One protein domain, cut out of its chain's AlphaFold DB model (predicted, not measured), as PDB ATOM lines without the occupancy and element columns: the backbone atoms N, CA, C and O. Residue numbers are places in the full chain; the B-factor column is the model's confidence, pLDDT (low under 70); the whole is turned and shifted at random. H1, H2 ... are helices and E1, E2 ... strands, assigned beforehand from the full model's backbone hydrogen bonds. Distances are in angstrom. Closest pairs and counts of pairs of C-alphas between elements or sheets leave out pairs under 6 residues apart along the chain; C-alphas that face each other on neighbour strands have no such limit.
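AT A GLANCE: This is residues 125 to 294 of the 461 residues of an uncharacterized protein of Trypanosoma cruzi (UniProt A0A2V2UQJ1). Helix H5 runs through the core of a helical body, with H1 and H3 on one side of it and H6 and H7 on the other. Two small pairs of strands, parallel E1 with E2 and antiparallel E3 with E4, stand at one end of this body, where H4 packs on E1 and E2; H2 and both printed ends lie towards the other end. The printed part has 170 residues, with seven named helices and four named strands in the order H1 H2 H3 E1 H4 E2 H5 H6 E3 E4 H7. It is mostly helix and compact, with a radius of gyration of the C-alphas of 16.3 A and spans of 51 by 35 by 27 A.

HOW THE PARTS SIT: E1, residues 188 to 191, and E2, residues 208 to 211, are parallel neighbours; N 189 and O 208 are 2.9 A apart, within hydrogen-bond range. With H4, residues 194 to 203, they form a strand-helix-strand unit, two parallel strands joined through a helix, with a right-handed crossover. The closest C-alphas of H4 and E2 are those of Ala 197 and Val 209, 6.2 A apart. E3, residues 261 to 263, and E4, residues 269 to 271, form an antiparallel hairpin, with N 262 and O 270 at 2.8 A. H3, residues 171 to 187, H5, residues 223 to 240, H6, residues 245 to 254, and H7, residues 272 to 288, form an up and down bundle, each helix running against the one before. H5 touches H7 at a steep tilt of 39 degrees, closest at the C-alphas of Ile 235 and Ala 283, 5.8 A. H1, residues 146 to 154, touches H3, closest at the C-alphas of Tyr 147 and Val 184, 5.8 A. H2, residues 157 to 166, touches no helix but is near H1, H3 and H5. Every O i to N i+4 pair is within hydrogen-bond range in H2, H4 and H5; the counts are 4 of 5 in H1, 9 of 13 in H3, 5 of 6 in H6 and 11 of 13 in H7.

IN THESE COORDINATES: H1 begins at C-alpha 146 (-12.557, -5.169, -67.307) and H7 ends at C-alpha 288 (-30.077, 6.650, -89.098). From first to last C-alpha, H5 is 25.6 A long, H7 24.4 A and H3 23.5 A. H3 has a kink of 31 degrees near residue 181.

THE WHOLE: The C-alphas farthest apart, of Ala 202 and Ala 294, are 53.1 A apart. The printed part has no cut. The link from E2 to H5, 11 residues, is long. Mean pLDDT of the printed part is 72.1; 64 residues are under 70, among them 125 to 144 and 277 to 294.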
ATOM      1  N   SER A 125     -39.530   5.438 -79.337       38.06
ATOM      2  CA  SER A 125     -39.098   5.243 -80.725       38.06
ATOM      3  C   SER A 125     -37.646   4.762 -80.833       38.06
ATOM      4  O   SER A 125     -37.089   4.687 -81.920       38.06
ATOM      5  N   ARG A 126     -37.022   4.454 -79.697       43.00
ATOM      6  CA  ARG A 126     -35.700   3.890 -79.560       43.00
ATOM      7  C   ARG A 126     -35.830   2.377 -79.708       43.00
ATOM      8  O   ARG A 126     -36.882   1.778 -79.470       43.00
ATOM      9  N   LEU A 127     -34.767   1.816 -80.258       42.59
ATOM     10  CA  LEU A 127     -34.660   0.489 -80.853       42.59
ATOM     11  C   LEU A 127     -35.405  -0.618 -80.079       42.59
ATOM     12  O   LEU A 127     -35.585  -0.523 -78.867       42.59
ATOM     13  N   PRO A 128     -35.814  -1.711 -80.748       43.31
ATOM     14  CA  PRO A 128     -36.442  -2.884 -80.131       43.31
ATOM     15  C   PRO A 128     -35.429  -3.686 -79.283       43.31
ATOM     16  O   PRO A 128     -35.221  -4.879 -79.481       43.31
ATOM     17  N   MET A 129     -34.801  -3.027 -78.311       43.94
ATOM     18  CA  MET A 129     -33.769  -3.540 -77.409       43.94
ATOM     19  C   MET A 129     -34.349  -4.507 -76.365       43.94
ATOM     20  O   MET A 129     -33.612  -5.170 -75.641       43.94
ATOM     21  N   TRP A 130     -35.683  -4.617 -76.313       38.34
ATOM     22  CA  TRP A 130     -36.447  -5.310 -75.275       38.34
ATOM     23  C   TRP A 130     -36.448  -6.840 -75.345       38.34
ATOM     24  O   TRP A 130     -36.984  -7.484 -74.450       38.34
ATOM     25  N   THR A 131     -35.829  -7.436 -76.367       39.22
ATOM     26  CA  THR A 131     -35.793  -8.905 -76.545       39.22
ATOM     27  C   THR A 131     -34.404  -9.524 -76.494       39.22
ATOM     28  O   THR A 131     -34.260 -10.728 -76.692       39.22
ATOM     29  N   GLU A 132     -33.372  -8.723 -76.248       49.84
ATOM     30  CA  GLU A 132     -31.990  -9.169 -76.391       49.84
ATOM     31  C   GLU A 132     -31.351  -9.421 -75.030       49.84
ATOM     32  O   GLU A 132     -30.861  -8.509 -74.365       49.84
ATOM     33  N   ILE A 133     -31.319 -10.691 -74.633       44.66
ATOM     34  CA  ILE A 133     -30.464 -11.167 -73.547       44.66
ATOM     35  C   ILE A 133     -29.354 -11.984 -74.197       44.66
ATOM     36  O   ILE A 133     -29.630 -13.057 -74.735       44.66
ATOM     37  N   MET A 134     -28.106 -11.507 -74.146       52.00
ATOM     38  CA  MET A 134     -26.974 -12.382 -74.466       52.00
ATOM     39  C   MET A 134     -26.929 -13.498 -73.420       52.00
ATOM     40  O   MET A 134     -26.860 -13.221 -72.214       52.00
ATOM     41  N   LYS A 135     -26.973 -14.766 -73.849       47.38
ATOM     42  CA  LYS A 135     -26.524 -15.844 -72.965       47.38
ATOM     43  C   LYS A 135     -25.057 -15.578 -72.677       47.38
ATOM     44  O   LYS A 135     -24.287 -15.371 -73.602       47.38
ATOM     45  N   CYS A 136     -24.709 -15.519 -71.396       50.88
ATOM     46  CA  CYS A 136     -23.317 -15.451 -70.988       50.88
ATOM     47  C   CYS A 136     -22.833 -16.897 -70.943       50.88
ATOM     48  O   CYS A 136     -23.252 -17.622 -70.034       50.88
ATOM     49  N   PRO A 137     -22.034 -17.360 -71.907       53.78
ATOM     50  CA  PRO A 137     -21.136 -18.451 -71.604       53.78
ATOM     51  C   PRO A 137     -20.303 -18.064 -70.378       53.78
ATOM     52  O   PRO A 137     -19.696 -16.996 -70.347       53.78
ATOM     53  N   MET A 138     -20.373 -18.872 -69.325       53.28
ATOM     54  CA  MET A 138     -19.502 -18.698 -68.169       53.28
ATOM     55  C   MET A 138     -18.151 -19.293 -68.553       53.28
ATOM     56  O   MET A 138     -18.059 -20.513 -68.686       53.28
ATOM     57  N   ASP A 139     -17.115 -18.468 -68.700       51.75
ATOM     58  CA  ASP A 139     -15.763 -18.988 -68.524       51.75
ATOM     59  C   ASP A 139     -15.664 -19.377 -67.043       51.75
ATOM     60  O   ASP A 139     -15.901 -18.565 -66.145       51.75
ATOM     61  N   GLY A 140     -15.433 -20.660 -66.778       43.84
ATOM     62  CA  GLY A 140     -15.333 -21.165 -65.418       43.84
ATOM     63  C   GLY A 140     -14.223 -20.444 -64.651       43.84
ATOM     64  O   GLY A 140     -13.049 -20.643 -64.936       43.84
ATOM     65  N   GLY A 141     -14.596 -19.647 -63.650       43.75
ATOM     66  CA  GLY A 141     -13.744 -19.339 -62.498       43.75
ATOM     67  C   GLY A 141     -12.681 -18.244 -62.634       43.75
ATOM     68  O   GLY A 141     -11.851 -18.156 -61.732       43.75
ATOM     69  N   HIS A 142     -12.684 -17.398 -63.666       48.19
ATOM     70  CA  HIS A 142     -11.811 -16.214 -63.672       48.19
ATOM     71  C   HIS A 142     -12.465 -15.020 -62.954       48.19
ATOM     72  O   HIS A 142     -13.666 -14.781 -63.088       48.19
ATOM     73  N   GLU A 143     -11.673 -14.293 -62.157       53.66
ATOM     74  CA  GLU A 143     -12.068 -13.035 -61.513       53.66
ATOM     75  C   GLU A 143     -12.641 -12.050 -62.547       53.66
ATOM     76  O   GLU A 143     -12.198 -12.022 -63.694       53.66
ATOM     77  N   SER A 144     -13.641 -11.257 -62.144       62.91
ATOM     78  CA  SER A 144     -14.291 -10.258 -63.003       62.91
ATOM     79  C   SER A 144     -13.258  -9.276 -63.563       62.91
ATOM     80  O   SER A 144     -12.812  -8.377 -62.854       62.91
ATOM     81  N   ASP A 145     -12.890  -9.439 -64.832       80.50
ATOM     82  CA  ASP A 145     -11.976  -8.547 -65.543       80.50
ATOM     83  C   ASP A 145     -12.724  -7.380 -66.222       80.50
ATOM     84  O   ASP A 145     -13.952  -7.380 -66.363       80.50
ATOM     85  N   ALA A 146     -11.983  -6.354 -66.657       86.38
ATOM     86  CA  ALA A 146     -12.557  -5.169 -67.307       86.38
ATOM     87  C   ALA A 146     -13.402  -5.526 -68.547       86.38
ATOM     88  O   ALA A 146     -14.414  -4.877 -68.824       86.38
ATOM     89  N   TYR A 147     -13.026  -6.591 -69.262       87.31
ATOM     90  CA  TYR A 147     -13.785  -7.124 -70.391       87.31
ATOM     91  C   TYR A 147     -15.156  -7.648 -69.958       87.31
ATOM     92  O   TYR A 147     -16.182  -7.244 -70.513       87.31
ATOM     93  N   SER A 148     -15.187  -8.493 -68.928       85.38
ATOM     94  CA  SER A 148     -16.409  -9.071 -68.375       85.38
ATOM     95  C   SER A 148     -17.371  -7.992 -67.893       85.38
ATOM     96  O   SER A 148     -18.574  -8.094 -68.125       85.38
ATOM     97  N   GLU A 149     -16.862  -6.913 -67.294       86.56
ATOM     98  CA  GLU A 149     -17.702  -5.792 -66.877       86.56
ATOM     99  C   GLU A 149     -18.325  -5.017 -68.050       86.56
ATOM    100  O   GLU A 149     -19.479  -4.585 -67.966       86.56
ATOM    101  N   VAL A 150     -17.568  -4.807 -69.132       88.06
ATOM    102  CA  VAL A 150     -18.048  -4.132 -70.349       88.06
ATOM    103  C   VAL A 150     -19.117  -4.980 -71.042       88.06
ATOM    104  O   VAL A 150     -20.186  -4.476 -71.389       88.06
ATOM    105  N   VAL A 151     -18.891  -6.290 -71.165       83.50
ATOM    106  CA  VAL A 151     -19.885  -7.227 -71.708       83.50
ATOM    107  C   VAL A 151     -21.129  -7.283 -70.812       83.50
ATOM    108  O   VAL A 151     -22.257  -7.227 -71.310       83.50
ATOM    109  N   ALA A 152     -20.954  -7.345 -69.487       80.25
ATOM    110  CA  ALA A 152     -22.054  -7.412 -68.529       80.25
ATOM    111  C   ALA A 152     -22.966  -6.180 -68.591       80.25
ATOM    112  O   ALA A 152     -24.189  -6.329 -68.523       80.25
ATOM    113  N   TYR A 153     -22.397  -4.984 -68.779       81.19
ATOM    114  CA  TYR A 153     -23.160  -3.737 -68.855       81.19
ATOM    115  C   TYR A 153     -24.180  -3.737 -70.004       81.19
ATOM    116  O   TYR A 153     -25.329  -3.357 -69.799       81.19
ATOM    117  N   VAL A 154     -23.798  -4.215 -71.197       74.69
ATOM    118  CA  VAL A 154     -24.689  -4.282 -72.378       74.69
ATOM    119  C   VAL A 154     -25.303  -5.663 -72.614       74.69
ATOM    120  O   VAL A 154     -25.975  -5.888 -73.626       74.69
ATOM    121  N   LYS A 155     -25.121  -6.611 -71.688       68.69
ATOM    122  CA  LYS A 155     -25.682  -7.969 -71.782       68.69
ATOM    123  C   LYS A 155     -27.186  -7.936 -72.032       68.69
ATOM    124  O   LYS A 155     -27.681  -8.633 -72.923       68.69
ATOM    125  N   ASN A 156     -27.877  -7.100 -71.261       63.12
ATOM    126  CA  ASN A 156     -29.276  -6.760 -71.447       63.12
ATOM    127  C   ASN A 156     -29.381  -5.262 -71.729       63.12
ATOM    128  O   ASN A 156     -29.213  -4.424 -70.842       63.12
ATOM    129  N   THR A 157     -29.686  -4.935 -72.977       60.09
ATOM    130  CA  THR A 157     -29.752  -3.552 -73.436       60.09
ATOM    131  C   THR A 157     -30.909  -2.782 -72.774       60.09
ATOM    132  O   THR A 157     -30.793  -1.578 -72.573       60.09
ATOM    133  N   VAL A 158     -31.977  -3.466 -72.337       58.59
ATOM    134  CA  VAL A 158     -33.065  -2.871 -71.528       58.59
ATOM    135  C   VAL A 158     -32.564  -2.435 -70.170       58.59
ATOM    136  O   VAL A 158     -32.899  -1.356 -69.706       58.59
ATOM    137  N   SER A 159     -31.770  -3.285 -69.522       62.12
ATOM    138  CA  SER A 159     -31.190  -2.966 -68.222       62.12
ATOM    139  C   SER A 159     -30.221  -1.796 -68.353       62.12
ATOM    140  O   SER A 159     -30.284  -0.880 -67.542       62.12
ATOM    141  N   ALA A 160     -29.402  -1.770 -69.409       62.47
ATOM    142  CA  ALA A 160     -28.524  -0.641 -69.703       62.47
ATOM    143  C   ALA A 160     -29.315   0.662 -69.920       62.47
ATOM    144  O   ALA A 160     -29.006   1.679 -69.305       62.47
ATOM    145  N   GLU A 161     -30.373   0.630 -70.737       63.69
ATOM    146  CA  GLU A 161     -31.243   1.786 -70.980       63.69
ATOM    147  C   GLU A 161     -31.978   2.223 -69.703       63.69
ATOM    148  O   GLU A 161     -32.020   3.410 -69.396       63.69
ATOM    149  N   ALA A 162     -32.488   1.285 -68.904       62.47
ATOM    150  CA  ALA A 162     -33.119   1.572 -67.620       62.47
ATOM    151  C   ALA A 162     -32.135   2.193 -66.618       62.47
ATOM    152  O   ALA A 162     -32.516   3.103 -65.889       62.47
ATOM    153  N   CYS A 163     -30.868   1.770 -66.603       63.41
ATOM    154  CA  CYS A 163     -29.823   2.418 -65.807       63.41
ATOM    155  C   CYS A 163     -29.518   3.839 -66.305       63.41
ATOM    156  O   CYS A 163     -29.302   4.735 -65.494       63.41
ATOM    157  N   ILE A 164     -29.525   4.057 -67.624       64.12
ATOM    158  CA  ILE A 164     -29.318   5.377 -68.235       64.12
ATOM    159  C   ILE A 164     -30.488   6.324 -67.931       64.12
ATOM    160  O   ILE A 164     -30.265   7.501 -67.662       64.12
ATOM    161  N   LEU A 165     -31.726   5.828 -67.994       63.09
ATOM    162  CA  LEU A 165     -32.947   6.617 -67.804       63.09
ATOM    163  C   LEU A 165     -33.335   6.780 -66.327       63.09
ATOM    164  O   LEU A 165     -33.900   7.804 -65.955       63.09
ATOM    165  N   GLY A 166     -33.065   5.771 -65.496       54.53
ATOM    166  CA  GLY A 166     -33.390   5.738 -64.068       54.53
ATOM    167  C   GLY A 166     -32.295   6.298 -63.158       54.53
ATOM    168  O   GLY A 166     -32.548   6.517 -61.975       54.53
ATOM    169  N   GLY A 167     -31.090   6.532 -63.685       52.81
ATOM    170  CA  GLY A 167     -29.969   7.135 -62.967       52.81
ATOM    171  C   GLY A 167     -29.737   8.596 -63.353       52.81
ATOM    172  O   GLY A 167     -29.927   9.006 -64.498       52.81
ATOM    173  N   SER A 168     -29.255   9.399 -62.406       45.34
ATOM    174  CA  SER A 168     -28.706  10.722 -62.696       45.34
ATOM    175  C   SER A 168     -27.373  10.584 -63.450       45.34
ATOM    176  O   SER A 168     -26.303  10.491 -62.854       45.34
ATOM    177  N   SER A 169     -27.465  10.632 -64.784       58.94
ATOM    178  CA  SER A 169     -26.417  10.913 -65.786       58.94
ATOM    179  C   SER A 169     -25.947   9.751 -66.674       58.94
ATOM    180  O   SER A 169     -25.729   8.616 -66.257       58.94
ATOM    181  N   LEU A 170     -25.652  10.122 -67.925       75.19
ATOM    182  CA  LEU A 170     -24.982   9.336 -68.971       75.19
ATOM    183  C   LEU A 170     -23.545   8.911 -68.601       75.19
ATOM    184  O   LEU A 170     -22.837   8.325 -69.419       75.19
ATOM    185  N   HIS A 171     -23.091   9.218 -67.383       82.81
ATOM    186  CA  HIS A 171     -21.732   8.993 -66.915       82.81
ATOM    187  C   HIS A 171     -21.336   7.515 -66.952       82.81
ATOM    188  O   HIS A 171     -20.252   7.196 -67.425       82.81
ATOM    189  N   SER A 172     -22.229   6.607 -66.543       82.81
ATOM    190  CA  SER A 172     -21.951   5.164 -66.564       82.81
ATOM    191  C   SER A 172     -21.647   4.651 -67.980       82.81
ATOM    192  O   SER A 172     -20.670   3.927 -68.175       82.81
ATOM    193  N   LEU A 173     -22.411   5.106 -68.982       85.44
ATOM    194  CA  LEU A 173     -22.171   4.776 -70.387       85.44
ATOM    195  C   LEU A 173     -20.809   5.317 -70.854       85.44
ATOM    196  O   LEU A 173     -20.028   4.566 -71.435       85.44
ATOM    197  N   LYS A 174     -20.489   6.583 -70.541       88.88
ATOM    198  CA  LYS A 174     -19.189   7.194 -70.883       88.88
ATOM    199  C   LYS A 174     -18.011   6.452 -70.258       88.88
ATOM    200  O   LYS A 174     -17.031   6.182 -70.944       88.88
ATOM    201  N   VAL A 175     -18.112   6.091 -68.977       90.06
ATOM    202  CA  VAL A 175     -17.076   5.327 -68.265       90.06
ATOM    203  C   VAL A 175     -16.855   3.978 -68.938       90.06
ATOM    204  O   VAL A 175     -15.716   3.620 -69.209       90.06
ATOM    205  N   LYS A 176     -17.923   3.246 -69.276       90.94
ATOM    206  CA  LYS A 176     -17.779   1.939 -69.928       90.94
ATOM    207  C   LYS A 176     -17.235   2.027 -71.352       90.94
ATOM    208  O   LYS A 176     -16.460   1.163 -71.740       90.94
ATOM    209  N   ILE A 177     -17.565   3.077 -72.104       91.44
ATOM    210  CA  ILE A 177     -16.950   3.335 -73.418       91.44
ATOM    211  C   ILE A 177     -15.459   3.637 -73.267       91.44
ATOM    212  O   ILE A 177     -14.654   3.123 -74.038       91.44
ATOM    213  N   LYS A 178     -15.087   4.430 -72.258       92.75
ATOM    214  CA  LYS A 178     -13.687   4.732 -71.961       92.75
ATOM    215  C   LYS A 178     -12.905   3.460 -71.620       92.75
ATOM    216  O   LYS A 178     -11.900   3.199 -72.267       92.75
ATOM    217  N   VAL A 179     -13.420   2.631 -70.708       94.06
ATOM    218  CA  VAL A 179     -12.828   1.322 -70.361       94.06
ATOM    219  C   VAL A 179     -12.720   0.421 -71.595       94.06
ATOM    220  O   VAL A 179     -11.684  -0.198 -71.826       94.06
ATOM    221  N   LEU A 180     -13.757   0.383 -72.441       93.44
ATOM    222  CA  LEU A 180     -13.718  -0.376 -73.689       93.44
ATOM    223  C   LEU A 180     -12.559   0.083 -74.596       93.44
ATOM    224  O   LEU A 180     -11.840  -0.752 -75.134       93.44
ATOM    225  N   MET A 181     -12.366   1.392 -74.768       94.81
ATOM    226  CA  MET A 181     -11.362   1.952 -75.682       94.81
ATOM    227  C   MET A 181      -9.930   1.959 -75.127       94.81
ATOM    228  O   MET A 181      -8.985   1.820 -75.902       94.81
ATOM    229  N   GLU A 182      -9.759   2.163 -73.822       93.25
ATOM    230  CA  GLU A 182      -8.447   2.364 -73.192       93.25
ATOM    231  C   GLU A 182      -7.889   1.088 -72.552       93.25
ATOM    232  O   GLU A 182      -6.685   0.861 -72.629       93.25
ATOM    233  N   ASP A 183      -8.748   0.229 -71.994       90.75
ATOM    234  CA  ASP A 183      -8.307  -0.929 -71.207       90.75
ATOM    235  C   ASP A 183      -8.582  -2.259 -71.918       90.75
ATOM    236  O   ASP A 183      -7.774  -3.183 -71.858       90.75
ATOM    237  N   VAL A 184      -9.721  -2.365 -72.611       92.44
ATOM    238  CA  VAL A 184     -10.171  -3.627 -73.215       92.44
ATOM    239  C   VAL A 184      -9.634  -3.809 -74.630       92.44
ATOM    240  O   VAL A 184      -8.868  -4.738 -74.872       92.44
ATOM    241  N   LEU A 185     -10.013  -2.937 -75.573       93.06
ATOM    242  CA  LEU A 185      -9.655  -3.110 -76.985       93.06
ATOM    243  C   LEU A 185      -8.137  -3.215 -77.197       93.06
ATOM    244  O   LEU A 185      -7.738  -4.154 -77.873       93.06
ATOM    245  N   PRO A 186      -7.263  -2.391 -76.579       92.19
ATOM    246  CA  PRO A 186      -5.812  -2.540 -76.732       92.19
ATOM    247  C   PRO A 186      -5.254  -3.913 -76.344       92.19
ATOM    248  O   PRO A 186      -4.229  -4.320 -76.887       92.19
ATOM    249  N   GLN A 187      -5.910  -4.613 -75.414       90.38
ATOM    250  CA  GLN A 187      -5.520  -5.953 -74.971       90.38
ATOM    251  C   GLN A 187      -6.169  -7.055 -75.822       90.38
ATOM    252  O   GLN A 187      -5.732  -8.203 -75.758       90.38
ATOM    253  N   CYS A 188      -7.191  -6.737 -76.625       90.62
ATOM    254  CA  CYS A 188      -7.850  -7.697 -77.504       90.62
ATOM    255  C   CYS A 188      -6.964  -8.074 -78.695       90.62
ATOM    256  O   CYS A 188      -6.601  -7.218 -79.508       90.62
ATOM    257  N   GLN A 189      -6.699  -9.372 -78.844       90.25
ATOM    258  CA  GLN A 189      -6.002  -9.944 -79.995       90.25
ATOM    259  C   GLN A 189      -6.883 -10.984 -80.680       90.25
ATOM    260  O   GLN A 189      -7.354 -11.925 -80.037       90.25
ATOM    261  N   PHE A 190      -7.101 -10.819 -81.984       87.31
ATOM    262  CA  PHE A 190      -7.800 -11.824 -82.778       87.31
ATOM    263  C   PHE A 190      -6.838 -12.956 -83.126       87.31
ATOM    264  O   PHE A 190      -5.717 -12.697 -83.557       87.31
ATOM    265  N   VAL A 191      -7.280 -14.200 -82.961       86.12
ATOM    266  CA  VAL A 191      -6.485 -15.398 -83.274       86.12
ATOM    267  C   VAL A 191      -7.280 -16.366 -84.136       86.12
ATOM    268  O   VAL A 191      -8.507 -16.424 -84.057       86.12
ATOM    269  N   ARG A 192      -6.584 -17.155 -84.955       77.56
ATOM    270  CA  ARG A 192      -7.207 -18.100 -85.890       77.56
ATOM    271  C   ARG A 192      -7.759 -19.351 -85.203       77.56
ATOM    272  O   ARG A 192      -8.718 -19.935 -85.695       77.56
ATOM    273  N   GLY A 193      -7.149 -19.789 -84.103       74.94
ATOM    274  CA  GLY A 193      -7.546 -21.013 -83.409       74.94
ATOM    275  C   GLY A 193      -6.784 -21.255 -82.109       74.94
ATOM    276  O   GLY A 193      -5.925 -20.465 -81.721       74.94
ATOM    277  N   GLU A 194      -7.090 -22.368 -81.442       75.06
ATOM    278  CA  GLU A 194      -6.642 -22.648 -80.068       75.06
ATOM    279  C   GLU A 194      -5.117 -22.723 -79.901       75.06
ATOM    280  O   GLU A 194      -4.587 -22.295 -78.878       75.06
ATOM    281  N   ALA A 195      -4.385 -23.205 -80.909       78.12
ATOM    282  CA  ALA A 195      -2.923 -23.277 -80.851       78.12
ATOM    283  C   ALA A 195      -2.270 -21.882 -80.816       78.12
ATOM    284  O   ALA A 195      -1.339 -21.639 -80.051       78.12
ATOM    285  N   GLU A 196      -2.787 -20.947 -81.618       81.06
ATOM    286  CA  GLU A 196      -2.343 -19.552 -81.617       81.06
ATOM    287  C   GLU A 196      -2.840 -18.825 -80.361       81.06
ATOM    288  O   GLU A 196      -2.094 -18.055 -79.760       81.06
ATOM    289  N   ALA A 197      -4.049 -19.152 -79.893       80.25
ATOM    290  CA  ALA A 197      -4.579 -18.662 -78.625       80.25
ATOM    291  C   ALA A 197      -3.666 -19.016 -77.439       80.25
ATOM    292  O   ALA A 197      -3.333 -18.147 -76.629       80.25
ATOM    293  N   ALA A 198      -3.215 -20.272 -77.360       80.44
ATOM    294  CA  ALA A 198      -2.307 -20.743 -76.320       80.44
ATOM    295  C   ALA A 198      -0.940 -20.044 -76.402       80.44
ATOM    296  O   ALA A 198      -0.381 -19.652 -75.378       80.44
ATOM    297  N   PHE A 199      -0.427 -19.828 -77.618       83.06
ATOM    298  CA  PHE A 199       0.832 -19.115 -77.846       83.06
ATOM    299  C   PHE A 199       0.763 -17.645 -77.405       83.06
ATOM    300  O   PHE A 199       1.653 -17.167 -76.700       83.06
ATOM    301  N   VAL A 200      -0.303 -16.932 -77.778       83.31
ATOM    302  CA  VAL A 200      -0.524 -15.539 -77.362       83.31
ATOM    303  C   VAL A 200      -0.660 -15.447 -75.844       83.31
ATOM    304  O   VAL A 200       0.008 -14.622 -75.228       83.31
ATOM    305  N   THR A 201      -1.448 -16.334 -75.232       82.44
ATOM    306  CA  THR A 201      -1.653 -16.356 -73.773       82.44
ATOM    307  C   THR A 201      -0.346 -16.613 -73.013       82.44
ATOM    308  O   THR A 201      -0.116 -16.014 -71.965       82.44
ATOM    309  N   ALA A 202       0.547 -17.453 -73.549       83.19
ATOM    310  CA  ALA A 202       1.851 -17.719 -72.940       83.19
ATOM    311  C   ALA A 202       2.804 -16.511 -73.008       83.19
ATOM    312  O   ALA A 202       3.545 -16.259 -72.058       83.19
ATOM    313  N   ASN A 203       2.786 -15.759 -74.111       84.62
ATOM    314  CA  ASN A 203       3.689 -14.621 -74.325       84.62
ATOM    315  C   ASN A 203       3.160 -13.305 -73.744       84.62
ATOM    316  O   ASN A 203       3.940 -12.425 -73.383       84.62
ATOM    317  N   CYS A 204       1.841 -13.145 -73.682       83.62
ATOM    318  CA  CYS A 204       1.161 -11.955 -73.188       83.62
ATOM    319  C   CYS A 204      -0.005 -12.383 -72.285       83.62
ATOM    320  O   CYS A 204      -1.146 -12.438 -72.741       83.62
ATOM    321  N   PRO A 205       0.249 -12.649 -70.990       79.50
ATOM    322  CA  PRO A 205      -0.775 -13.141 -70.063       79.50
ATOM    323  C   PRO A 205      -1.950 -12.176 -69.849       79.50
ATOM    324  O   PRO A 205      -3.021 -12.596 -69.423       79.50
ATOM    325  N   SER A 206      -1.757 -10.882 -70.129       80.75
ATOM    326  CA  SER A 206      -2.804  -9.855 -70.063       80.75
ATOM    327  C   SER A 206      -3.659  -9.760 -71.332       80.75
ATOM    328  O   SER A 206      -4.625  -9.000 -71.343       80.75
ATOM    329  N   ALA A 207      -3.305 -10.475 -72.405       84.94
ATOM    330  CA  ALA A 207      -4.022 -10.398 -73.670       84.94
ATOM    331  C   ALA A 207      -5.412 -11.038 -73.554       84.94
ATOM    332  O   ALA A 207      -5.580 -12.161 -73.075       84.94
ATOM    333  N   ILE A 208      -6.418 -10.332 -74.062       87.25
ATOM    334  CA  ILE A 208      -7.771 -10.849 -74.235       87.25
ATOM    335  C   ILE A 208      -7.808 -11.524 -75.603       87.25
ATOM    336  O   ILE A 208      -7.911 -10.873 -76.644       87.25
ATOM    337  N   VAL A 209      -7.693 -12.843 -75.605       87.94
ATOM    338  CA  VAL A 209      -7.659 -13.621 -76.841       87.94
ATOM    339  C   VAL A 209      -9.074 -13.838 -77.367       87.94
ATOM    340  O   VAL A 209      -9.904 -14.429 -76.682       87.94
ATOM    341  N   ILE A 210      -9.332 -13.376 -78.590       85.38
ATOM    342  CA  ILE A 210     -10.622 -13.495 -79.271       85.38
ATOM    343  C   ILE A 210     -10.479 -14.471 -80.437       85.38
ATOM    344  O   ILE A 210      -9.849 -14.167 -81.451       85.38
ATOM    345  N   SER A 211     -11.061 -15.661 -80.290       78.25
ATOM    346  CA  SER A 211     -11.010 -16.688 -81.334       78.25
ATOM    347  C   SER A 211     -11.908 -16.324 -82.518       78.25
ATOM    348  O   SER A 211     -13.087 -16.009 -82.336       78.25
ATOM    349  N   MET A 212     -11.339 -16.400 -83.723       73.75
ATOM    350  CA  MET A 212     -12.015 -16.239 -85.016       73.75
ATOM    351  C   MET A 212     -12.401 -17.587 -85.649       73.75
ATOM    352  O   MET A 212     -12.692 -17.630 -86.842       73.75
ATOM    353  N   SER A 213     -12.351 -18.685 -84.885       67.12
ATOM    354  CA  SER A 213     -12.780 -20.004 -85.360       67.12
ATOM    355  C   SER A 213     -14.257 -19.987 -85.762       67.12
ATOM    356  O   SER A 213     -15.081 -19.395 -85.066       67.12
ATOM    357  N   ASP A 214     -14.585 -20.680 -86.856       56.09
ATOM    358  CA  ASP A 214     -15.966 -20.899 -87.306       56.09
ATOM    359  C   ASP A 214     -16.734 -21.878 -86.392       56.09
ATOM    360  O   ASP A 214     -17.943 -22.066 -86.544       56.09
ATOM    361  N   GLU A 215     -16.048 -22.525 -85.443       58.03
ATOM    362  CA  GLU A 215     -16.695 -23.394 -84.465       58.03
ATOM    363  C   GLU A 215     -17.434 -22.567 -83.400       58.03
ATOM    364  O   GLU A 215     -16.848 -21.657 -82.804       58.03
ATOM    365  N   PRO A 216     -18.714 -22.882 -83.116       54.94
ATOM    366  CA  PRO A 216     -19.507 -22.143 -82.145       54.94
ATOM    367  C   PRO A 216     -18.883 -22.276 -80.754       54.94
ATOM    368  O   PRO A 216     -18.971 -23.323 -80.110       54.94
ATOM    369  N   SER A 217     -18.254 -21.199 -80.278       60.12
ATOM    370  CA  SER A 217     -17.626 -21.182 -78.962       60.12
ATOM    371  C   SER A 217     -18.587 -20.649 -77.905       60.12
ATOM    372  O   SER A 217     -19.163 -19.566 -78.006       60.12
ATOM    373  N   LEU A 218     -18.747 -21.425 -76.836       63.62
ATOM    374  CA  LEU A 218     -19.443 -21.003 -75.626       63.62
ATOM    375  C   LEU A 218     -18.463 -20.276 -74.699       63.62
ATOM    376  O   LEU A 218     -18.403 -20.614 -73.524       63.62
ATOM    377  N   SER A 219     -17.690 -19.307 -75.196       73.31
ATOM    378  CA  SER A 219     -16.828 -18.463 -74.354       73.31
ATOM    379  C   SER A 219     -17.275 -17.008 -74.411       73.31
ATOM    380  O   SER A 219     -17.740 -16.518 -75.447       73.31
ATOM    381  N   ILE A 220     -17.132 -16.303 -73.283       74.69
ATOM    382  CA  ILE A 220     -17.389 -14.860 -73.226       74.69
ATOM    383  C   ILE A 220     -16.415 -14.109 -74.137       74.69
ATOM    384  O   ILE A 220     -16.776 -13.069 -74.669       74.69
ATOM    385  N   ARG A 221     -15.226 -14.670 -74.387       79.00
ATOM    386  CA  ARG A 221     -14.167 -14.112 -75.243       79.00
ATOM    387  C   ARG A 221     -14.287 -14.557 -76.707       79.00
ATOM    388  O   ARG A 221     -13.299 -14.653 -77.431       79.00
ATOM    389  N   SER A 222     -15.500 -14.847 -77.167       75.19
ATOM    390  CA  SER A 222     -15.766 -15.175 -78.570       75.19
ATOM    391  C   SER A 222     -15.889 -13.919 -79.437       75.19
ATOM    392  O   SER A 222     -16.304 -12.850 -78.975       75.19
ATOM    393  N   HIS A 223     -15.567 -14.049 -80.728       76.44
ATOM    394  CA  HIS A 223     -15.752 -12.966 -81.695       76.44
ATOM    395  C   HIS A 223     -17.210 -12.483 -81.748       76.44
ATOM    396  O   HIS A 223     -17.458 -11.279 -81.793       76.44
ATOM    397  N   GLU A 224     -18.179 -13.398 -81.665       71.81
ATOM    398  CA  GLU A 224     -19.605 -13.065 -81.684       71.81
ATOM    399  C   GLU A 224     -20.018 -12.183 -80.498       71.81
ATOM    400  O   GLU A 224     -20.720 -11.183 -80.679       71.81
ATOM    401  N   VAL A 225     -19.556 -12.517 -79.286       75.19
ATOM    402  CA  VAL A 225     -19.850 -11.746 -78.070       75.19
ATOM    403  C   VAL A 225     -19.207 -10.363 -78.142       75.19
ATOM    404  O   VAL A 225     -19.872  -9.366 -77.839       75.19
ATOM    405  N   LEU A 226     -17.952 -10.267 -78.595       80.81
ATOM    406  CA  LEU A 226     -17.290  -8.977 -78.792       80.81
ATOM    407  C   LEU A 226     -18.029  -8.121 -79.832       80.81
ATOM    408  O   LEU A 226     -18.327  -6.955 -79.567       80.81
ATOM    409  N   GLN A 227     -18.373  -8.699 -80.985       76.19
ATOM    410  CA  GLN A 227     -19.092  -8.015 -82.060       76.19
ATOM    411  C   GLN A 227     -20.433  -7.456 -81.572       76.19
ATOM    412  O   GLN A 227     -20.735  -6.282 -81.805       76.19
ATOM    413  N   GLN A 228     -21.231  -8.265 -80.870       72.69
ATOM    414  CA  GLN A 228     -22.514  -7.821 -80.319       72.69
ATOM    415  C   GLN A 228     -22.334  -6.742 -79.248       72.69
ATOM    416  O   GLN A 228     -23.084  -5.766 -79.229       72.69
ATOM    417  N   THR A 229     -21.326  -6.880 -78.387       79.88
ATOM    418  CA  THR A 229     -20.999  -5.891 -77.351       79.88
ATOM    419  C   THR A 229     -20.675  -4.537 -77.982       79.88
ATOM    420  O   THR A 229     -21.305  -3.531 -77.649       79.88
ATOM    421  N   ILE A 230     -19.762  -4.512 -78.957       84.38
ATOM    422  CA  ILE A 230     -19.370  -3.302 -79.693       84.38
ATOM    423  C   ILE A 230     -20.569  -2.677 -80.409       84.38
ATOM    424  O   ILE A 230     -20.796  -1.471 -80.294       84.38
ATOM    425  N   TRP A 231     -21.362  -3.487 -81.115       76.88
ATOM    426  CA  TRP A 231     -22.553  -3.010 -81.815       76.88
ATOM    427  C   TRP A 231     -23.534  -2.315 -80.860       76.88
ATOM    428  O   TRP A 231     -23.999  -1.211 -81.148       76.88
ATOM    429  N   LYS A 232     -23.784  -2.890 -79.676       75.75
ATOM    430  CA  LYS A 232     -24.664  -2.289 -78.661       75.75
ATOM    431  C   LYS A 232     -24.130  -0.960 -78.135       75.75
ATOM    432  O   LYS A 232     -24.901  -0.012 -78.011       75.75
ATOM    433  N   TYR A 233     -22.827  -0.847 -77.872       83.75
ATOM    434  CA  TYR A 233     -22.233   0.430 -77.462       83.75
ATOM    435  C   TYR A 233     -22.337   1.500 -78.547       83.75
ATOM    436  O   TYR A 233     -22.683   2.641 -78.242       83.75
ATOM    437  N   LEU A 234     -22.092   1.141 -79.811       76.06
ATOM    438  CA  LEU A 234     -22.268   2.055 -80.941       76.06
ATOM    439  C   LEU A 234     -23.711   2.556 -81.012       76.06
ATOM    440  O   LEU A 234     -23.944   3.754 -81.138       76.06
ATOM    441  N   ILE A 235     -24.680   1.661 -80.881       72.62
ATOM    442  CA  ILE A 235     -26.101   2.000 -80.860       72.62
ATOM    443  C   ILE A 235     -26.455   2.939 -79.695       72.62
ATOM    444  O   ILE A 235     -27.069   3.986 -79.916       72.62
ATOM    445  N   LEU A 236     -26.030   2.616 -78.470       75.38
ATOM    446  CA  LEU A 236     -26.292   3.446 -77.289       75.38
ATOM    447  C   LEU A 236     -25.663   4.839 -77.428       75.38
ATOM    448  O   LEU A 236     -26.296   5.831 -77.070       75.38
ATOM    449  N   LEU A 237     -24.464   4.928 -78.010       77.06
ATOM    450  CA  LEU A 237     -23.818   6.195 -78.358       77.06
ATOM    451  C   LEU A 237     -24.666   7.021 -79.326       77.06
ATOM    452  O   LEU A 237     -24.907   8.198 -79.079       77.06
ATOM    453  N   HIS A 238     -25.161   6.415 -80.405       69.31
ATOM    454  CA  HIS A 238     -25.978   7.134 -81.383       69.31
ATOM    455  C   HIS A 238     -27.285   7.671 -80.785       69.31
ATOM    456  O   HIS A 238     -27.733   8.748 -81.174       69.31
ATOM    457  N   VAL A 239     -27.887   6.934 -79.849       66.56
ATOM    458  CA  VAL A 239     -29.198   7.265 -79.275       66.56
ATOM    459  C   VAL A 239     -29.097   8.228 -78.088       66.56
ATOM    460  O   VAL A 239     -29.935   9.120 -77.947       66.56
ATOM    461  N   HIS A 240     -28.105   8.046 -77.216       70.12
ATOM    462  CA  HIS A 240     -28.024   8.752 -75.933       70.12
ATOM    463  C   HIS A 240     -26.865   9.756 -75.844       70.12
ATOM    464  O   HIS A 240     -26.927  10.656 -75.009       70.12
ATOM    465  N   LEU A 241     -25.834   9.644 -76.690       72.31
ATOM    466  CA  LEU A 241     -24.649  10.518 -76.703       72.31
ATOM    467  C   LEU A 241     -24.236  10.896 -78.144       72.31
ATOM    468  O   LEU A 241     -23.123  10.591 -78.580       72.31
ATOM    469  N   PRO A 242     -25.108  11.575 -78.914       68.00
ATOM    470  CA  PRO A 242     -24.870  11.838 -80.335       68.00
ATOM    471  C   PRO A 242     -23.628  12.705 -80.602       68.00
ATOM    472  O   PRO A 242     -23.040  12.607 -81.679       68.00
ATOM    473  N   GLU A 243     -23.207  13.517 -79.629       73.19
ATOM    474  CA  GLU A 243     -21.973  14.314 -79.678       73.19
ATOM    475  C   GLU A 243     -20.715  13.430 -79.711       73.19
ATOM    476  O   GLU A 243     -19.746  13.744 -80.399       73.19
ATOM    477  N   GLU A 244     -20.760  12.273 -79.047       76.25
ATOM    478  CA  GLU A 244     -19.654  11.317 -78.947       76.25
ATOM    479  C   GLU A 244     -19.821  10.129 -79.909       76.25
ATOM    480  O   GLU A 244     -18.982   9.242 -79.943       76.25
ATOM    481  N   ARG A 245     -20.843  10.098 -80.779       71.50
ATOM    482  CA  ARG A 245     -21.100   8.949 -81.683       71.50
ATOM    483  C   ARG A 245     -19.913   8.545 -82.572       71.50
ATOM    484  O   ARG A 245     -19.840   7.416 -83.059       71.50
ATOM    485  N   ARG A 246     -18.994   9.485 -82.817       78.38
ATOM    486  CA  ARG A 246     -17.795   9.280 -83.639       78.38
ATOM    487  C   ARG A 246     -16.599   8.719 -82.867       78.38
ATOM    488  O   ARG A 246     -15.672   8.245 -83.508       78.38
ATOM    489  N   THR A 247     -16.576   8.759 -81.533       87.44
ATOM    490  CA  THR A 247     -15.380   8.375 -80.757       87.44
ATOM    491  C   THR A 247     -15.067   6.892 -80.906       87.44
ATOM    492  O   THR A 247     -13.999   6.541 -81.405       87.44
ATOM    493  N   LEU A 248     -16.022   6.025 -80.562       88.25
ATOM    494  CA  LEU A 248     -15.848   4.577 -80.671       88.25
ATOM    495  C   LEU A 248     -15.721   4.124 -82.134       88.25
ATOM    496  O   LEU A 248     -14.880   3.291 -82.448       88.25
ATOM    497  N   SER A 249     -16.506   4.699 -83.051       81.75
ATOM    498  CA  SER A 249     -16.438   4.343 -84.477       81.75
ATOM    499  C   SER A 249     -15.096   4.709 -85.116       81.75
ATOM    500  O   SER A 249     -14.531   3.887 -85.839       81.75
ATOM    501  N   ASN A 250     -14.543   5.886 -84.810       87.44
ATOM    502  CA  ASN A 250     -13.200   6.258 -85.254       87.44
ATOM    503  C   ASN A 250     -12.154   5.331 -84.634       87.44
ATOM    504  O   ASN A 250     -11.304   4.817 -85.348       87.44
ATOM    505  N   TYR A 251     -12.239   5.039 -83.334       91.69
ATOM    506  CA  TYR A 251     -11.287   4.131 -82.697       91.69
ATOM    507  C   TYR A 251     -11.260   2.753 -83.377       91.69
ATOM    508  O   TYR A 251     -10.192   2.236 -83.693       91.69
ATOM    509  N   LEU A 252     -12.423   2.178 -83.679       82.56
ATOM    510  CA  LEU A 252     -12.531   0.860 -84.311       82.56
ATOM    511  C   LEU A 252     -12.041   0.818 -85.767       82.56
ATOM    512  O   LEU A 252     -11.795  -0.268 -86.283       82.56
ATOM    513  N   THR A 253     -11.911   1.968 -86.437       81.06
ATOM    514  CA  THR A 253     -11.597   2.038 -87.877       81.06
ATOM    515  C   THR A 253     -10.264   2.711 -88.200       81.06
ATOM    516  O   THR A 253      -9.693   2.428 -89.252       81.06
ATOM    517  N   THR A 254      -9.756   3.588 -87.329       84.19
ATOM    518  CA  THR A 254      -8.557   4.400 -87.595       84.19
ATOM    519  C   THR A 254      -7.486   4.347 -86.503       84.19
ATOM    520  O   THR A 254      -6.383   4.840 -86.730       84.19
ATOM    521  N   SER A 255      -7.746   3.751 -85.332       91.81
ATOM    522  CA  SER A 255      -6.745   3.659 -84.254       91.81
ATOM    523  C   SER A 255      -5.575   2.730 -84.592       91.81
ATOM    524  O   SER A 255      -5.694   1.848 -85.442       91.81
ATOM    525  N   ALA A 256      -4.473   2.850 -83.845       91.88
ATOM    526  CA  ALA A 256      -3.352   1.912 -83.922       91.88
ATOM    527  C   ALA A 256      -3.782   0.452 -83.682       91.88
ATOM    528  O   ALA A 256      -3.292  -0.445 -84.362       91.88
ATOM    529  N   TRP A 257      -4.743   0.219 -82.779       93.56
ATOM    530  CA  TRP A 257      -5.330  -1.105 -82.570       93.56
ATOM    531  C   TRP A 257      -6.044  -1.614 -83.831       93.56
ATOM    532  O   TRP A 257      -5.822  -2.741 -84.257       93.56
ATOM    533  N   SER A 258      -6.827  -0.762 -84.502       88.88
ATOM    534  CA  SER A 258      -7.542  -1.139 -85.733       88.88
ATOM    535  C   SER A 258      -6.620  -1.458 -86.922       88.88
ATOM    536  O   SER A 258      -7.018  -2.176 -87.840       88.88
ATOM    537  N   GLN A 259      -5.384  -0.944 -86.912       91.56
ATOM    538  CA  GLN A 259      -4.386  -1.211 -87.952       91.56
ATOM    539  C   GLN A 259      -3.620  -2.524 -87.733       91.56
ATOM    540  O   GLN A 259      -2.856  -2.926 -88.609       91.56
ATOM    541  N   GLN A 260      -3.823  -3.212 -86.603       89.94
ATOM    542  CA  GLN A 260      -3.286  -4.558 -86.410       89.94
ATOM    543  C   GLN A 260      -3.873  -5.522 -87.450       89.94
ATOM    544  O   GLN A 260      -4.988  -5.333 -87.945       89.94
ATOM    545  N   SER A 261      -3.105  -6.552 -87.798       85.94
ATOM    546  CA  SER A 261      -3.440  -7.489 -88.867       85.94
ATOM    547  C   SER A 261      -3.496  -8.924 -88.367       85.94
ATOM    548  O   SER A 261      -2.596  -9.365 -87.659       85.94
ATOM    549  N   LEU A 262      -4.502  -9.659 -88.827       82.56
ATOM    550  CA  LEU A 262      -4.650 -11.097 -88.650       82.56
ATOM    551  C   LEU A 262      -4.427 -11.801 -89.990       82.56
ATOM    552  O   LEU A 262      -4.924 -11.353 -91.026       82.56
ATOM    553  N   LYS A 263      -3.725 -12.934 -89.961       76.56
ATOM    554  CA  LYS A 263      -3.615 -13.831 -91.112       76.56
ATOM    555  C   LYS A 263      -4.731 -14.880 -91.054       76.56
ATOM    556  O   LYS A 263      -4.825 -15.643 -90.096       76.56
ATOM    557  N   LEU A 264      -5.592 -14.891 -92.066       70.88
ATOM    558  CA  LEU A 264      -6.733 -15.796 -92.182       70.88
ATOM    559  C   LEU A 264      -6.316 -17.194 -92.657       70.88
ATOM    560  O   LEU A 264      -5.144 -17.483 -92.917       70.88
ATOM    561  N   SER A 265      -7.298 -18.093 -92.731       68.12
ATOM    562  CA  SER A 265      -7.080 -19.496 -93.069       68.12
ATOM    563  C   SER A 265      -6.624 -19.755 -94.497       68.12
ATOM    564  O   SER A 265      -5.911 -20.729 -94.733       68.12
ATOM    565  N   ASP A 266      -6.978 -18.848 -95.397       71.38
ATOM    566  CA  ASP A 266      -6.589 -18.781 -96.802       71.38
ATOM    567  C   ASP A 266      -5.281 -17.998 -97.028       71.38
ATOM    568  O   ASP A 266      -5.000 -17.568 -98.143       71.38
ATOM    569  N   ASP A 267      -4.497 -17.779 -95.965       68.00
ATOM    570  CA  ASP A 267      -3.286 -16.953 -95.935       68.00
ATOM    571  C   ASP A 267      -3.495 -15.463 -96.269       68.00
ATOM    572  O   ASP A 267      -2.523 -14.701 -96.303       68.00
ATOM    573  N   SER A 268      -4.741 -15.010 -96.451       73.75
ATOM    574  CA  SER A 268      -5.029 -13.592 -96.648       73.75
ATOM    575  C   SER A 268      -4.784 -12.803 -95.360       73.75
ATOM    576  O   SER A 268      -5.031 -13.277 -94.252       73.75
ATOM    577  N   VAL A 269      -4.270 -11.581 -95.488       76.88
ATOM    578  CA  VAL A 269      -4.029 -10.694 -94.345       76.88
ATOM    579  C   VAL A 269      -5.152  -9.673 -94.281       76.88
ATOM    580  O   VAL A 269      -5.396  -8.946 -95.245       76.88
ATOM    581  N   VAL A 270      -5.839  -9.617 -93.144       80.62
ATOM    582  CA  VAL A 270      -6.968  -8.715 -92.913       80.62
ATOM    583  C   VAL A 270      -6.691  -7.869 -91.680       80.62
ATOM    584  O   VAL A 270      -6.237  -8.371 -90.655       80.62
ATOM    585  N   THR A 271      -6.951  -6.567 -91.776       81.50
ATOM    586  CA  THR A 271      -6.807  -5.649 -90.641       81.50
ATOM    587  C   THR A 271      -8.000  -5.745 -89.700       81.50
ATOM    588  O   THR A 271      -9.118  -6.055 -90.118       81.50
ATOM    589  N   TYR A 272      -7.801  -5.412 -88.428       85.69
ATOM    590  CA  TYR A 272      -8.888  -5.371 -87.450       85.69
ATOM    591  C   TYR A 272      -9.958  -4.353 -87.868       85.69
ATOM    592  O   TYR A 272     -11.152  -4.614 -87.726       85.69
ATOM    593  N   ALA A 273      -9.552  -3.242 -88.493       74.25
ATOM    594  CA  ALA A 273     -10.450  -2.270 -89.108       74.25
ATOM    595  C   ALA A 273     -11.387  -2.912 -90.144       74.25
ATOM    596  O   ALA A 273     -12.573  -2.602 -90.160       74.25
ATOM    597  N   ALA A 274     -10.898  -3.833 -90.981       72.50
ATOM    598  CA  ALA A 274     -11.733  -4.522 -91.966       72.50
ATOM    599  C   ALA A 274     -12.732  -5.505 -91.325       72.50
ATOM    600  O   ALA A 274     -13.797  -5.745 -91.893       72.50
ATOM    601  N   ILE A 275     -12.427  -6.031 -90.133       75.06
ATOM    602  CA  ILE A 275     -13.345  -6.867 -89.341       75.06
ATOM    603  C   ILE A 275     -14.412  -5.992 -88.657       75.06
ATOM    604  O   ILE A 275     -15.591  -6.338 -88.646       75.06
ATOM    605  N   MET A 276     -14.017  -4.830 -88.122       76.88
ATOM    606  CA  MET A 276     -14.888  -3.956 -87.326       76.88
ATOM    607  C   MET A 276     -15.724  -2.968 -88.154       76.88
ATOM    608  O   MET A 276     -16.825  -2.598 -87.744       76.88
ATOM    609  N   ALA A 277     -15.243  -2.532 -89.322       66.88
ATOM    610  CA  ALA A 277     -15.923  -1.545 -90.165       66.88
ATOM    611  C   ALA A 277     -17.363  -1.941 -90.559       66.88
ATOM    612  O   ALA A 277     -18.237  -1.074 -90.480       66.88
ATOM    613  N   PRO A 278     -17.666  -3.210 -90.907       60.00
ATOM    614  CA  PRO A 278     -19.042  -3.639 -91.154       60.00
ATOM    615  C   PRO A 278     -19.967  -3.408 -89.953       60.00
ATOM    616  O   PRO A 278     -21.084  -2.930 -90.125       60.00
ATOM    617  N   ILE A 279     -19.482  -3.667 -88.732       63.94
ATOM    618  CA  ILE A 279     -20.243  -3.501 -87.483       63.94
ATOM    619  C   ILE A 279     -20.547  -2.019 -87.238       63.94
ATOM    620  O   ILE A 279     -21.676  -1.650 -86.905       63.94
ATOM    621  N   VAL A 280     -19.541  -1.160 -87.435       63.34
ATOM    622  CA  VAL A 280     -19.670   0.300 -87.318       63.34
ATOM    623  C   VAL A 280     -20.680   0.843 -88.322       63.34
ATOM    624  O   VAL A 280     -21.546   1.642 -87.958       63.34
ATOM    625  N   HIS A 281     -20.585   0.400 -89.575       58.91
ATOM    626  CA  HIS A 281     -21.482   0.830 -90.637       58.91
ATOM    627  C   HIS A 281     -22.924   0.399 -90.359       58.91
ATOM    628  O   HIS A 281     -23.832   1.225 -90.405       58.91
ATOM    629  N   GLU A 282     -23.128  -0.866 -89.993       56.88
ATOM    630  CA  GLU A 282     -24.445  -1.405 -89.669       56.88
ATOM    631  C   GLU A 282     -25.094  -0.661 -88.495       56.88
ATOM    632  O   GLU A 282     -26.260  -0.278 -88.577       56.88
ATOM    633  N   ALA A 283     -24.341  -0.368 -87.430       60.38
ATOM    634  CA  ALA A 283     -24.846   0.418 -86.307       60.38
ATOM    635  C   ALA A 283     -25.248   1.847 -86.720       60.38
ATOM    636  O   ALA A 283     -26.307   2.329 -86.313       60.38
ATOM    637  N   ALA A 284     -24.439   2.514 -87.549       60.78
ATOM    638  CA  ALA A 284     -24.732   3.860 -88.042       60.78
ATOM    639  C   ALA A 284     -25.979   3.887 -88.941       60.78
ATOM    640  O   ALA A 284     -26.816   4.782 -88.808       60.78
ATOM    641  N   VAL A 285     -26.133   2.889 -89.818       55.44
ATOM    642  CA  VAL A 285     -27.330   2.737 -90.649       55.44
ATOM    643  C   VAL A 285     -28.547   2.491 -89.759       55.44
ATOM    644  O   VAL A 285     -29.499   3.260 -89.843       55.44
ATOM    645  N   CYS A 286     -28.502   1.514 -88.849       55.47
ATOM    646  CA  CYS A 286     -29.583   1.246 -87.892       55.47
ATOM    647  C   CYS A 286     -30.003   2.504 -87.121       55.47
ATOM    648  O   CYS A 286     -31.191   2.799 -87.017       55.47
ATOM    649  N   ALA A 287     -29.038   3.283 -86.631       58.34
ATOM    650  CA  ALA A 287     -29.316   4.538 -85.945       58.34
ATOM    651  C   ALA A 287     -29.928   5.610 -86.861       58.34
ATOM    652  O   ALA A 287     -30.779   6.373 -86.416       58.34
ATOM    653  N   SER A 288     -29.532   5.678 -88.136       53.88
ATOM    654  CA  SER A 288     -30.077   6.650 -89.098       53.88
ATOM    655  C   SER A 288     -31.538   6.389 -89.473       53.88
ATOM    656  O   SER A 288     -32.256   7.322 -89.828       53.88
ATOM    657  N   LEU A 289     -31.985   5.133 -89.372       51.59
ATOM    658  CA  LEU A 289     -33.373   4.753 -89.632       51.59
ATOM    659  C   LEU A 289     -34.299   5.111 -88.455       51.59
ATOM    660  O   LEU A 289     -35.520   5.045 -88.592       51.59
ATOM    661  N   MET A 290     -33.739   5.480 -87.299       50.69
ATOM    662  CA  MET A 290     -34.504   5.839 -86.110       50.69
ATOM    663  C   MET A 290     -34.882   7.326 -86.156       50.69
ATOM    664  O   MET A 290     -33.999   8.188 -86.161       50.69
ATOM    665  N   PRO A 291     -36.181   7.666 -86.170       44.81
ATOM    666  CA  PRO A 291     -36.598   9.056 -86.118       44.81
ATOM    667  C   PRO A 291     -36.263   9.647 -84.739       44.81
ATOM    668  O   PRO A 291     -36.505   9.032 -83.699       44.81
ATOM    669  N   SER A 292     -35.719  10.866 -84.721       39.09
ATOM    670  CA  SER A 292     -35.351  11.583 -83.489       39.09
ATOM    671  C   SER A 292     -36.559  11.955 -82.618       39.09
ATOM    672  O   SER A 292     -36.397  12.228 -81.430       39.09
ATOM    673  N   VAL A 293     -37.762  11.941 -83.198       38.56
ATOM    674  CA  VAL A 293     -39.045  12.252 -82.558       38.56
ATOM    675  C   VAL A 293     -40.104  11.288 -83.099       38.56
ATOM    676  O   VAL A 293     -40.029  10.878 -84.258       38.56
ATOM    677  N   ALA A 294     -41.091  10.911 -82.279       38.72
ATOM    678  CA  ALA A 294     -42.265  10.187 -82.761       38.72
ATOM    679  C   ALA A 294     -42.925  10.985 -83.900       38.72
ATOM    680  O   ALA A 294     -43.137  12.188 -83.777       38.72
TER     681      ALA A 294